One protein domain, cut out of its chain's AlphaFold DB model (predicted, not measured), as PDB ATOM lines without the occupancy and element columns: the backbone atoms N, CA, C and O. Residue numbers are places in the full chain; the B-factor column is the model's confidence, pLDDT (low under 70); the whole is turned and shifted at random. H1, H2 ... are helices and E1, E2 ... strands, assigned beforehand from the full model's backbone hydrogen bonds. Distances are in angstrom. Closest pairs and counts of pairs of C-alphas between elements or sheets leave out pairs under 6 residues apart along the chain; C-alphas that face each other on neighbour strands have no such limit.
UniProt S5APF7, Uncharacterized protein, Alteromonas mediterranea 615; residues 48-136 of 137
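AT A GLANCE: This is residues 48 to 136 of the 137 residues of an uncharacterized protein of Alteromonas mediterranea 615 (UniProt S5APF7). Two twisted sheets make a sandwich that opens like a V, their strands crossed at 52 degrees: E1, E2 and E7 form one wall, E3, E4, E5 and E6 the other. The short helix H1 lies at the open side of the V, and residues 101 to 121 make a wide loop beyond it. The 89 printed residues have seven named strands and one named helix, in the order E1 E2 E3 E4 E5 H1 E6 E7; the sheets, E1 - E2 - E7 and E3 - E4 - E5 - E6, are antiparallel and the class is mostly strand. The whole is compact, with a radius of gyration of the C-alphas of 13.0 A and spans of 35 by 33 by 21 A.

IN THESE COORDINATES: Find C-alpha 48 at (208.687, 223.228, 83.951); there E1, residues 48 to 55, begins its 22.8 A. E2, residues 58 to 66, covers 26.7 A. Read on through E3, 70 to 74, E4, 80 to 85, E5, 88 to 92, H1, 96 to 100, and E6, 122 to 126. E7, residues 130 to 135, runs 15.8 A to C-alpha 135 at (197.298, 210.035, 80.390).

HOW THE PARTS SIT: Look first at the hairpin E1 and E2, where N 51 and O 62 are 2.9 A apart. E7 is E2's other neighbour, with N 63 and O 131 at 2.9 A. E3, E4 and E5 form a meander, each strand the antiparallel neighbour of the one before: see N 73 and O 82, 2.9 A, and N 83 and O 90, 2.8 A. E6 is the antiparallel neighbour of E5, with N 91 and O 123 within hydrogen-bond range at 2.9 A. Between the sheets, the closest C-alphas of E2 and E4 are Phe 65 and Ile 84, 6.4 A. H1, its O i to N i+4 pair within hydrogen-bond range, is on the E3 to E6 sheet at a height of 8.5 A.

THE WHOLE: The C-alphas of Gly 67 and Glu 111 are farthest apart, 36.7 A. The printed part has no cut, and the link H1 to E6 is long, 21 residues. The pLDDT is under 70 at residues 104 to 106, 114 to 120 and 136.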
ATOM      1  N   ILE A  48     209.409 224.459  84.270       86.56
ATOM      2  CA  ILE A  48     208.687 223.228  83.951       86.56
ATOM      3  C   ILE A  48     208.640 223.116  82.430       86.56
ATOM      4  O   ILE A  48     208.105 223.995  81.756       86.56
ATOM      5  N   LEU A  49     209.208 222.041  81.892       84.81
ATOM      6  CA  LEU A  49     209.073 221.681  80.484       84.81
ATOM      7  C   LEU A  49     208.138 220.484  80.394       84.81
ATOM      8  O   LEU A  49     208.347 219.486  81.080       84.81
ATOM      9  N   SER A  50     207.107 220.595  79.564       87.88
ATOM     10  CA  SER A  50     206.142 219.525  79.340       87.88
ATOM     11  C   SER A  50     206.075 219.179  77.859       87.88
ATOM     12  O   SER A  50     206.070 220.073  77.009       87.88
ATOM     13  N   GLN A  51     206.020 217.888  77.557       84.44
ATOM     14  CA  GLN A  51     205.803 217.360  76.219       84.44
ATOM     15  C   GLN A  51     204.705 216.304  76.274       84.44
ATOM     16  O   GLN A  51     204.704 215.448  77.153       84.44
ATOM     17  N   VAL A  52     203.805 216.333  75.295       86.12
ATOM     18  CA  VAL A  52     202.884 215.223  75.043       86.12
ATOM     19  C   VAL A  52     203.457 214.374  73.916       86.12
ATOM     20  O   VAL A  52     203.821 214.897  72.860       86.12
ATOM     21  N   GLN A  53     203.548 213.069  74.144       81.50
ATOM     22  CA  GLN A  53     203.916 212.087  73.136       81.50
ATOM     23  C   GLN A  53     202.715 211.189  72.856       81.50
ATOM     24  O   GLN A  53     202.178 210.549  73.755       81.50
ATOM     25  N   SER A  54     202.305 211.117  71.594       83.12
ATOM     26  CA  SER A  54     201.218 210.240  71.159       83.12
ATOM     27  C   SER A  54     201.772 208.989  70.490       83.12
ATOM     28  O   SER A  54     202.653 209.068  69.633       83.12
ATOM     29  N   SER A  55     201.220 207.830  70.844       77.38
ATOM     30  CA  SER A  55     201.501 206.547  70.200       77.38
ATOM     31  C   SER A  55     200.200 205.768  69.957       77.38
ATOM     32  O   SER A  55     199.175 206.087  70.561       77.38
ATOM     33  N   PRO A  56     200.212 204.701  69.135       83.62
ATOM     34  CA  PRO A  56     199.059 203.807  69.007       83.62
ATOM     35  C   PRO A  56     198.617 203.147  70.322       83.62
ATOM     36  O   PRO A  56     197.496 202.656  70.403       83.62
ATOM     37  N   LEU A  57     199.490 203.104  71.335       76.69
ATOM     38  CA  LEU A  57     199.191 202.533  72.649       76.69
ATOM     39  C   LEU A  57     198.529 203.550  73.588       76.69
ATOM     40  O   LEU A  57     197.954 203.152  74.591       76.69
ATOM     41  N   GLY A  58     198.582 204.842  73.268       80.56
ATOM     42  CA  GLY A  58     198.018 205.916  74.077       80.56
ATOM     43  C   GLY A  58     198.904 207.157  74.090       80.56
ATOM     44  O   GLY A  58     199.965 207.198  73.456       80.56
ATOM     45  N   ASN A  59     198.433 208.171  74.813       85.94
ATOM     46  CA  ASN A  59     199.155 209.417  75.023       85.94
ATOM     47  C   ASN A  59     199.929 209.367  76.338       85.94
ATOM     48  O   ASN A  59     199.428 208.900  77.361       85.94
ATOM     49  N   GLU A  60     201.135 209.906  76.299       86.19
ATOM     50  CA  GLU A  60     202.002 210.106  77.445       86.19
ATOM     51  C   GLU A  60     202.245 211.597  77.624       86.19
ATOM     52  O   GLU A  60     202.422 212.334  76.649       86.19
ATOM     53  N   ILE A  61     202.298 212.036  78.875       89.94
ATOM     54  CA  ILE A  61     202.853 213.333  79.235       89.94
ATOM     55  C   ILE A  61     204.219 213.107  79.870       89.94
ATOM     56  O   ILE A  61     204.381 212.244  80.729       89.94
ATOM     57  N   LEU A  62     205.200 213.887  79.437       90.06
ATOM     58  CA  LEU A  62     206.539 213.955  79.997       90.06
ATOM     59  C   LEU A  62     206.709 215.329  80.626       90.06
ATOM     60  O   LEU A  62     206.548 216.337  79.944       90.06
ATOM     61  N   VAL A  63     207.076 215.367  81.903       92.56
ATOM     62  CA  VAL A  63     207.359 216.616  82.614       92.56
ATOM     63  C   VAL A  63     208.785 216.594  83.135       92.56
ATOM     64  O   VAL A  63     209.193 215.647  83.802       92.56
ATOM     65  N   GLN A  64     209.532 217.657  82.854       91.38
ATOM     66  CA  GLN A  64     210.818 217.969  83.465       91.38
ATOM     67  C   GLN A  64     210.677 219.181  84.381       91.38
ATOM     68  O   GLN A  64     210.047 220.172  84.014       91.38
ATOM     69  N   PHE A  65     211.321 219.117  85.544       92.00
ATOM     70  CA  PHE A  65     211.398 220.209  86.505       92.00
ATOM     71  C   PHE A  65     212.851 220.608  86.775       92.00
ATOM     72  O   PHE A  65     213.695 219.778  87.111       92.00
ATOM     73  N   THR A  66     213.132 221.900  86.682       89.75
ATOM     74  CA  THR A  66     214.385 222.517  87.129       89.75
ATOM     75  C   THR A  66     214.029 223.585  88.148       89.75
ATOM     76  O   THR A  66     213.029 224.271  87.968       89.75
ATOM     77  N   GLY A  67     214.831 223.725  89.199       87.62
ATOM     78  CA  GLY A  67     214.613 224.704  90.261       87.62
ATOM     79  C   GLY A  67     214.630 224.066  91.643       87.62
ATOM     80  O   GLY A  67     214.862 222.862  91.797       87.62
ATOM     81  N   GLU A  68     214.402 224.894  92.655       88.12
ATOM     82  CA  GLU A  68     214.228 224.447  94.035       88.12
ATOM     83  C   GLU A  68     212.751 224.100  94.297       88.12
ATOM     84  O   GLU A  68     211.848 224.646  93.665       88.12
ATOM     85  N   GLY A  69     212.492 223.170  95.218       89.38
ATOM     86  CA  GLY A  69     211.139 222.680  95.508       89.38
ATOM     87  C   GLY A  69     210.767 221.410  94.736       89.38
ATOM     88  O   GLY A  69     211.589 220.500  94.580       89.38
ATOM     89  N   LYS A  70     209.497 221.305  94.327       91.62
ATOM     90  CA  LYS A  70     208.929 220.103  93.701       91.62
ATOM     91  C   LYS A  70     207.745 220.429  92.788       91.62
ATOM     92  O   LYS A  70     206.995 221.358  93.064       91.62
ATOM     93  N   VAL A  71     207.537 219.592  91.776       92.00
ATOM     94  CA  VAL A  71     206.264 219.451  91.055       92.00
ATOM     95  C   VAL A  71     205.553 218.212  91.582       92.00
ATOM     96  O   VAL A  71     206.166 217.149  91.688       92.00
ATOM     97  N   GLU A  72     204.273 218.346  91.916       93.12
ATOM     98  CA  GLU A  72     203.414 217.249  92.363       93.12
ATOM     99  C   GLU A  72     202.353 216.936  91.308       93.12
ATOM    100  O   GLU A  72     201.677 217.835  90.812       93.12
ATOM    101  N   VAL A  73     202.215 215.653  90.973       91.44
ATOM    102  CA  VAL A  73     201.117 215.150  90.139       91.44
ATOM    103  C   VAL A  73     200.064 214.577  91.070       91.44
ATOM    104  O   VAL A  73     200.363 213.680  91.865       91.44
ATOM    105  N   LEU A  74     198.856 215.125  90.978       89.19
ATOM    106  CA  LEU A  74     197.734 214.783  91.841       89.19
ATOM    107  C   LEU A  74     196.862 213.709  91.194       89.19
ATOM    108  O   LEU A  74     196.672 213.711  89.976       89.19
ATOM    109  N   GLY A  75     196.366 212.786  92.013       85.75
ATOM    110  CA  GLY A  75     195.373 211.799  91.617       85.75
ATOM    111  C   GLY A  75     193.950 212.356  91.625       85.75
ATOM    112  O   GLY A  75     193.722 213.520  91.951       85.75
ATOM    113  N   ASP A  76     192.983 211.495  91.303       84.38
ATOM    114  CA  ASP A  76     191.550 211.840  91.299       84.38
ATOM    115  C   ASP A  76     191.026 212.258  92.690       84.38
ATOM    116  O   ASP A  76     190.021 212.956  92.806       84.38
ATOM    117  N   ASP A  77     191.711 211.836  93.751       84.19
ATOM    118  CA  ASP A  77     191.465 212.178  95.155       84.19
ATOM    119  C   ASP A  77     192.182 213.462  95.607       84.19
ATOM    120  O   ASP A  77     192.118 213.818  96.783       84.19
ATOM    121  N   ASN A  78     192.825 214.179  94.677       83.88
ATOM    122  CA  ASN A  78     193.612 215.389  94.921       83.88
ATOM    123  C   ASN A  78     194.852 215.165  95.815       83.88
ATOM    124  O   ASN A  78     195.443 216.129  96.303       83.88
ATOM    125  N   GLU A  79     195.281 213.913  95.996       86.56
ATOM    126  CA  GLU A  79     196.505 213.564  96.719       86.56
ATOM    127  C   GLU A  79     197.676 213.336  95.744       86.56
ATOM    128  O   GLU A  79     197.497 212.821  94.634       86.56
ATOM    129  N   PRO A  80     198.910 213.732  96.101       89.75
ATOM    130  CA  PRO A  80     200.056 213.567  95.222       89.75
ATOM    131  C   PRO A  80     200.513 212.106  95.166       89.75
ATOM    132  O   PRO A  80     200.743 211.463  96.194       89.75
ATOM    133  N   PHE A  81     200.768 211.614  93.951       92.00
ATOM    134  CA  PHE A  81     201.306 210.267  93.725       92.00
ATOM    135  C   PHE A  81     202.641 210.243  92.968       92.00
ATOM    136  O   PHE A  81     203.365 209.251  93.058       92.00
ATOM    137  N   ILE A  82     203.015 211.339  92.296       95.25
ATOM    138  CA  ILE A  82     204.362 211.575  91.748       95.25
ATOM    139  C   ILE A  82     204.887 212.913  92.274       95.25
ATOM    140  O   ILE A  82     204.166 213.909  92.307       95.25
ATOM    141  N   ARG A  83     206.171 212.942  92.644       96.00
ATOM    142  CA  ARG A  83     206.944 214.147  92.960       96.00
ATOM    143  C   ARG A  83     208.168 214.224  92.070       96.00
ATOM    144  O   ARG A  83     208.994 213.317  92.107       96.00
ATOM    145  N   ILE A  84     208.322 215.318  91.339       96.12
ATOM    146  CA  ILE A  84     209.515 215.605  90.541       96.12
ATOM    147  C   ILE A  84     210.291 216.714  91.242       96.12
ATOM    148  O   ILE A  84     209.755 217.783  91.518       96.12
ATOM    149  N   THR A  85     211.555 216.448  91.549       94.94
ATOM    150  CA  THR A  85     212.465 217.391  92.208       94.94
ATOM    151  C   THR A  85     213.773 217.472  91.431       94.94
ATOM    152  O   THR A  85     214.050 216.639  90.568       94.94
ATOM    153  N   LYS A  86     214.638 218.416  91.804       93.56
ATOM    154  CA  LYS A  86     216.025 218.463  91.319       93.56
ATOM    155  C   LYS A  86     216.817 217.181  91.615       93.56
ATOM    156  O   LYS A  86     217.717 216.840  90.856       93.56
ATOM    157  N   ALA A  87     216.499 216.490  92.712       95.38
ATOM    158  CA  ALA A  87     217.214 215.298  93.167       95.38
ATOM    159  C   ALA A  87     216.706 213.991  92.540       95.38
ATOM    160  O   ALA A  87     217.361 212.961  92.680       95.38
ATOM    161  N   GLY A  88     215.536 214.006  91.901       96.81
ATOM    162  CA  GLY A  88     214.923 212.800  91.364       96.81
ATOM    163  C   GLY A  88     213.400 212.816  91.395       96.81
ATOM    164  O   GLY A  88     212.767 213.783  91.842       96.81
ATOM    165  N   VAL A  89     212.835 211.696  90.950       97.50
ATOM    166  CA  VAL A  89     211.399 211.421  90.927       97.50
ATOM    167  C   VAL A  89     211.049 210.438  92.027       97.50
ATOM    168  O   VAL A  89     211.651 209.367  92.133       97.50
ATOM    169  N   TYR A  90     210.024 210.775  92.799       96.94
ATOM    170  CA  TYR A  90     209.490 209.932  93.852       96.94
ATOM    171  C   TYR A  90     208.054 209.544  93.531       96.94
ATOM    172  O   TYR A  90     207.253 210.392  93.144       96.94
ATOM    173  N   ALA A  91     207.726 208.274  93.732       94.75
ATOM    174  CA  ALA A  91     206.378 207.748  93.595       94.75
ATOM    175  C   ALA A  91     205.814 207.364  94.960       94.75
ATOM    176  O   ALA A  91     206.537 206.792  95.781       94.75
ATOM    177  N   ASN A  92     204.531 207.632  95.181       92.12
ATOM    178  CA  ASN A  92     203.809 207.076  96.317       92.12
ATOM    179  C   ASN A  92     203.310 205.670  95.957       92.12
ATOM    180  O   ASN A  92     202.340 205.517  95.217       92.12
ATOM    181  N   TRP A  93     203.991 204.644  96.468       87.44
ATOM    182  CA  TRP A  93     203.714 203.241  96.132       87.44
ATOM    183  C   TRP A  93     202.393 202.704  96.681       87.44
ATOM    184  O   TRP A  93     201.931 201.670  96.206       87.44
ATOM    185  N   ASP A  94     201.783 203.391  97.642       86.25
ATOM    186  CA  ASP A  94     200.477 203.004  98.179       86.25
ATOM    187  C   ASP A  94     199.328 203.719  97.450       86.25
ATOM    188  O   ASP A  94     198.162 203.426  97.701       86.25
ATOM    189  N   HIS A  95     199.633 204.630  96.518       88.44
ATOM    190  CA  HIS A  95     198.626 205.392  95.791       88.44
ATOM    191  C   HIS A  95     198.143 204.653  94.531       88.44
ATOM    192  O   HIS A  95     198.947 204.412  93.627       88.44
ATOM    193  N   PRO A  96     196.835 204.360  94.374       87.94
ATOM    194  CA  PRO A  96     196.306 203.635  93.213       87.94
ATOM    195  C   PRO A  96     196.697 204.253  91.867       87.94
ATOM    196  O   PRO A  96     197.050 203.539  90.928       87.94
ATOM    197  N   MET A  97     196.674 205.589  91.781       88.62
ATOM    198  CA  MET A  97     197.074 206.317  90.570       88.62
ATOM    199  C   MET A  97     198.490 206.009  90.094       88.62
ATOM    200  O   MET A  97     198.680 205.924  88.885       88.62
ATOM    201  N   TRP A  98     199.444 205.736  90.994       89.81
ATOM    202  CA  TRP A  98     200.787 205.322  90.585       89.81
ATOM    203  C   TRP A  98     200.748 204.093  89.680       89.81
ATOM    204  O   TRP A  98     201.489 204.041  88.716       89.81
ATOM    205  N   PHE A  99     199.867 203.123  89.921       87.12
ATOM    206  CA  PHE A  99     199.786 201.923  89.083       87.12
ATOM    207  C   PHE A  99     198.953 202.142  87.822       87.12
ATOM    208  O   PHE A  99     199.259 201.557  86.782       87.12
ATOM    209  N   LYS A 100     197.915 202.981  87.909       86.88
ATOM    210  CA  LYS A 100     196.988 203.250  86.802       86.88
ATOM    211  C   LYS A 100     197.653 203.983  85.633       86.88
ATOM    212  O   LYS A 100     197.225 203.783  84.506       86.88
ATOM    213  N   VAL A 101     198.677 204.805  85.879       88.38
ATOM    214  CA  VAL A 101     199.291 205.655  84.836       88.38
ATOM    215  C   VAL A 101     200.562 205.077  84.203       88.38
ATOM    216  O   VAL A 101     201.171 205.714  83.350       88.38
ATOM    217  N   GLN A 102     201.007 203.885  84.607       86.50
ATOM    218  CA  GLN A 102     202.295 203.333  84.143       86.50
ATOM    219  C   GLN A 102     202.189 202.594  82.810       86.50
ATOM    220  O   GLN A 102     203.202 202.312  82.176       86.50
ATOM    221  N   THR A 103     200.977 202.235  82.401       79.31
ATOM    222  CA  THR A 103     200.700 201.493  81.172       79.31
ATOM    223  C   THR A 103     199.324 201.871  80.654       79.31
ATOM    224  O   THR A 103     198.443 202.197  81.442       79.31
ATOM    225  N   ALA A 104     199.118 201.768  79.345       68.88
ATOM    226  CA  ALA A 104     197.798 201.933  78.760       68.88
ATOM    227  C   ALA A 104     196.821 200.843  79.234       68.88
ATOM    228  O   ALA A 104     197.148 199.654  79.202       68.88
ATOM    229  N   GLY A 105     195.600 201.247  79.591       66.19
ATOM    230  CA  GLY A 105     194.499 200.338  79.914       66.19
ATOM    231  C   GLY A 105     194.434 199.885  81.382       66.19
ATOM    232  O   GLY A 105     195.338 200.147  82.176       66.19
ATOM    233  N   PRO A 106     193.334 199.215  81.773       67.44
ATOM    234  CA  PRO A 106     193.097 198.823  83.158       67.44
ATOM    235  C   PRO A 106     194.073 197.732  83.606       67.44
ATOM    236  O   PRO A 106     194.224 196.700  82.950       67.44
ATOM    237  N   ARG A 107     194.683 197.928  84.779       71.94
ATOM    238  CA  ARG A 107     195.523 196.933  85.452       71.94
ATOM    239  C   ARG A 107     194.942 196.614  86.829       71.94
ATOM    240  O   ARG A 107     194.539 197.547  87.523       71.94
ATOM    241  N   PRO A 108     194.911 195.336  87.250       75.81
ATOM    242  CA  PRO A 108     194.603 195.024  88.637       75.81
ATOM    243  C   PRO A 108     195.611 195.732  89.546       75.81
ATOM    244  O   PRO A 108     196.822 195.672  89.313       75.81
ATOM    245  N   LEU A 109     195.095 196.429  90.556       81.00
ATOM    246  CA  LEU A 109     195.928 197.008  91.599       81.00
ATOM    247  C   LEU A 109     196.562 195.877  92.420       81.00
ATOM    248  O   LEU A 109     195.949 194.814  92.565       81.00
ATOM    249  N   PRO A 110     197.777 196.071  92.953       82.06
ATOM    250  CA  PRO A 110     198.328 195.129  93.914       82.06
ATOM    251  C   PRO A 110     197.407 194.965  95.129       82.06
ATOM    252  O   PRO A 110     196.769 195.928  95.544       82.06
ATOM    253  N   GLU A 111     197.378 193.777  95.740       82.31
ATOM    254  CA  GLU A 111     196.462 193.465  96.858       82.31
ATOM    255  C   GLU A 111     196.600 194.414  98.059       82.31
ATOM    256  O   GLU A 111     195.645 194.616  98.804       82.31
ATOM    257  N   TRP A 112     197.784 195.006  98.248       77.81
ATOM    258  CA  TRP A 112     198.062 195.955  99.329       77.81
ATOM    259  C   TRP A 112     197.605 197.391  99.034       77.81
ATOM    260  O   TRP A 112     197.630 198.229  99.931       77.81
ATOM    261  N   VAL A 113     197.208 197.690  97.796       75.81
ATOM    262  CA  VAL A 113     196.764 199.017  97.363       75.81
ATOM    263  C   VAL A 113     195.242 199.033  97.373       75.81
ATOM    264  O   VAL A 113     194.590 198.538  96.456       75.81
ATOM    265  N   THR A 114     194.672 199.601  98.431       67.56
ATOM    266  CA  THR A 114     193.221 199.723  98.612       67.56
ATOM    267  C   THR A 114     192.815 201.187  98.691       67.56
ATOM    268  O   THR A 114     193.477 201.967  99.378       67.56
ATOM    269  N   ASP A 115     191.689 201.540  98.072       62.88
ATOM    270  CA  ASP A 115     191.082 202.863  98.218       62.88
ATOM    271  C   ASP A 115     190.784 203.123  99.710       62.88
ATOM    272  O   ASP A 115     189.971 202.430 100.324       62.88
ATOM    273  N   GLY A 116     191.474 204.093 100.326       57.75
ATOM    274  CA  GLY A 116     191.124 204.601 101.662       57.75
ATOM    275  C   GLY A 116     192.195 204.555 102.759       57.75
ATOM    276  O   GLY A 116     191.934 205.071 103.846       57.75
ATOM    277  N   LYS A 117     193.396 204.004 102.524       55.12
ATOM    278  CA  LYS A 117     194.541 204.153 103.452       55.12
ATOM    279  C   LYS A 117     195.855 204.350 102.702       55.12
ATOM    280  O   LYS A 117     196.608 203.410 102.479       55.12
ATOM    281  N   LEU A 118     196.124 205.603 102.354       60.75
ATOM    282  CA  LEU A 118     197.393 206.028 101.778       60.75
ATOM    283  C   LEU A 118     198.390 206.287 102.914       60.75
ATOM    284  O   LEU A 118     198.422 207.376 103.486       60.75
ATOM    285  N   GLU A 119     199.211 205.300 103.273       65.19
ATOM    286  CA  GLU A 119     200.460 205.648 103.951       65.19
ATOM    287  C   GLU A 119     201.364 206.355 102.934       65.19
ATOM    288  O   GLU A 119     201.446 205.975 101.769       65.19
ATOM    289  N   SER A 120     202.027 207.434 103.346       68.94
ATOM    290  CA  SER A 120     202.881 208.215 102.448       68.94
ATOM    291  C   SER A 120     204.206 207.477 102.199       68.94
ATOM    292  O   SER A 120     205.229 207.799 102.803       68.94
ATOM    293  N   LYS A 121     204.196 206.451 101.336       84.00
ATOM    294  CA  LYS A 121     205.383 205.650 100.991       84.00
ATOM    295  C   LYS A 121     206.072 206.184  99.740       84.00
ATOM    296  O   LYS A 121     205.953 205.631  98.647       84.00
ATOM    297  N   TRP A 122     206.821 207.270  99.918       92.62
ATOM    298  CA  TRP A 122     207.617 207.873  98.848       92.62
ATOM    299  C   TRP A 122     208.879 207.067  98.561       92.62
ATOM    300  O   TRP A 122     209.776 206.980  99.395       92.62
ATOM    301  N   THR A 123     208.963 206.532  97.348       93.62
ATOM    302  CA  THR A 123     210.114 205.761  96.868       93.62
ATOM    303  C   THR A 123     210.750 206.469  95.684       93.62
ATOM    304  O   THR A 123     210.038 206.891  94.776       93.62
ATOM    305  N   LEU A 124     212.081 206.587  95.673       96.19
ATOM    306  CA  LEU A 124     212.818 207.091  94.514       96.19
ATOM    307  C   LEU A 124     212.678 206.095  93.353       96.19
ATOM    308  O   LEU A 124     213.099 204.947  93.470       96.19
ATOM    309  N   VAL A 125     212.094 206.537  92.242       95.62
ATOM    310  CA  VAL A 125     211.876 205.711  91.039       95.62
ATOM    311  C   VAL A 125     212.755 206.129  89.864       95.62
ATOM    312  O   VAL A 125     212.907 205.374  88.909       95.62
ATOM    313  N   SER A 126     213.357 207.318  89.934       96.19
ATOM    314  CA  SER A 126     214.319 207.818  88.953       96.19
ATOM    315  C   SER A 126     215.238 208.851  89.599       96.19
ATOM    316  O   SER A 126     214.788 209.668  90.398       96.19
ATOM    317  N   ASP A 127     216.514 208.846  89.222       96.94
ATOM    318  CA  ASP A 127     217.514 209.852  89.608       96.94
ATOM    319  C   ASP A 127     217.506 211.084  88.680       96.94
ATOM    320  O   ASP A 127     218.351 211.973  88.795       96.94
ATOM    321  N   LYS A 128     216.576 211.129  87.720       95.88
ATOM    322  CA  LYS A 128     216.407 212.232  86.773       95.88
ATOM    323  C   LYS A 128     215.410 213.257  87.293       95.88
ATOM    324  O   LYS A 128     214.524 212.945  88.076       95.88
ATOM    325  N   ASN A 129     215.506 214.478  86.785       92.56
ATOM    326  CA  ASN A 129     214.571 215.561  87.092       92.56
ATOM    327  C   ASN A 129     213.352 215.594  86.151       92.56
ATOM    328  O   ASN A 129     212.727 216.638  85.975       92.56
ATOM    329  N   TYR A 130     213.042 214.471  85.502       92.94
ATOM    330  CA  TYR A 130     211.911 214.334  84.595       92.94
ATOM    331  C   TYR A 130     211.254 212.965  84.733       92.94
ATOM    332  O   TYR A 130     211.915 211.978  85.065       92.94
ATOM    333  N   TYR A 131     209.957 212.908  84.448       95.00
ATOM    334  CA  TYR A 131     209.188 211.671  84.461       95.00
ATOM    335  C   TYR A 131     208.050 211.711  83.449       95.00
ATOM    336  O   TYR A 131     207.447 212.766  83.243       95.00
ATOM    337  N   GLY A 132     207.776 210.564  82.829       91.50
ATOM    338  CA  GLY A 132     206.673 210.388  81.895       91.50
ATOM    339  C   GLY A 132     205.649 209.397  82.429       91.50
ATOM    340  O   GLY A 132     206.023 208.409  83.060       91.50
ATOM    341  N   TRP A 133     204.371 209.665  82.187       91.44
ATOM    342  CA  TRP A 133     203.279 208.758  82.527       91.44
ATOM    343  C   TRP A 133     202.177 208.808  81.472       91.44
ATOM    344  O   TRP A 133     202.027 209.794  80.746       91.44
ATOM    345  N   MET A 134     201.399 207.732  81.391       88.00
ATOM    346  CA  MET A 134     200.243 207.650  80.510       88.00
ATOM    347  C   MET A 134     199.145 208.576  81.020       88.00
ATOM    348  O   MET A 134     198.773 208.539  82.196       88.00
ATOM    349  N   THR A 135     198.568 209.365  80.125       78.12
ATOM    350  CA  THR A 135     197.298 210.035  80.390       78.12
ATOM    351  C   THR A 135     196.201 209.094  79.920       78.12
ATOM    352  O   THR A 135     196.120 208.804  78.723       78.12
ATOM    353  N   ASN A 136     195.387 208.576  80.839       62.31
ATOM    354  CA  ASN A 136     194.178 207.854  80.450       62.31
ATOM    355  C   ASN A 136     193.313 208.825  79.633       62.31
ATOM    356  O   ASN A 136     192.960 209.889  80.139       62.31
TER     357      ASN A 136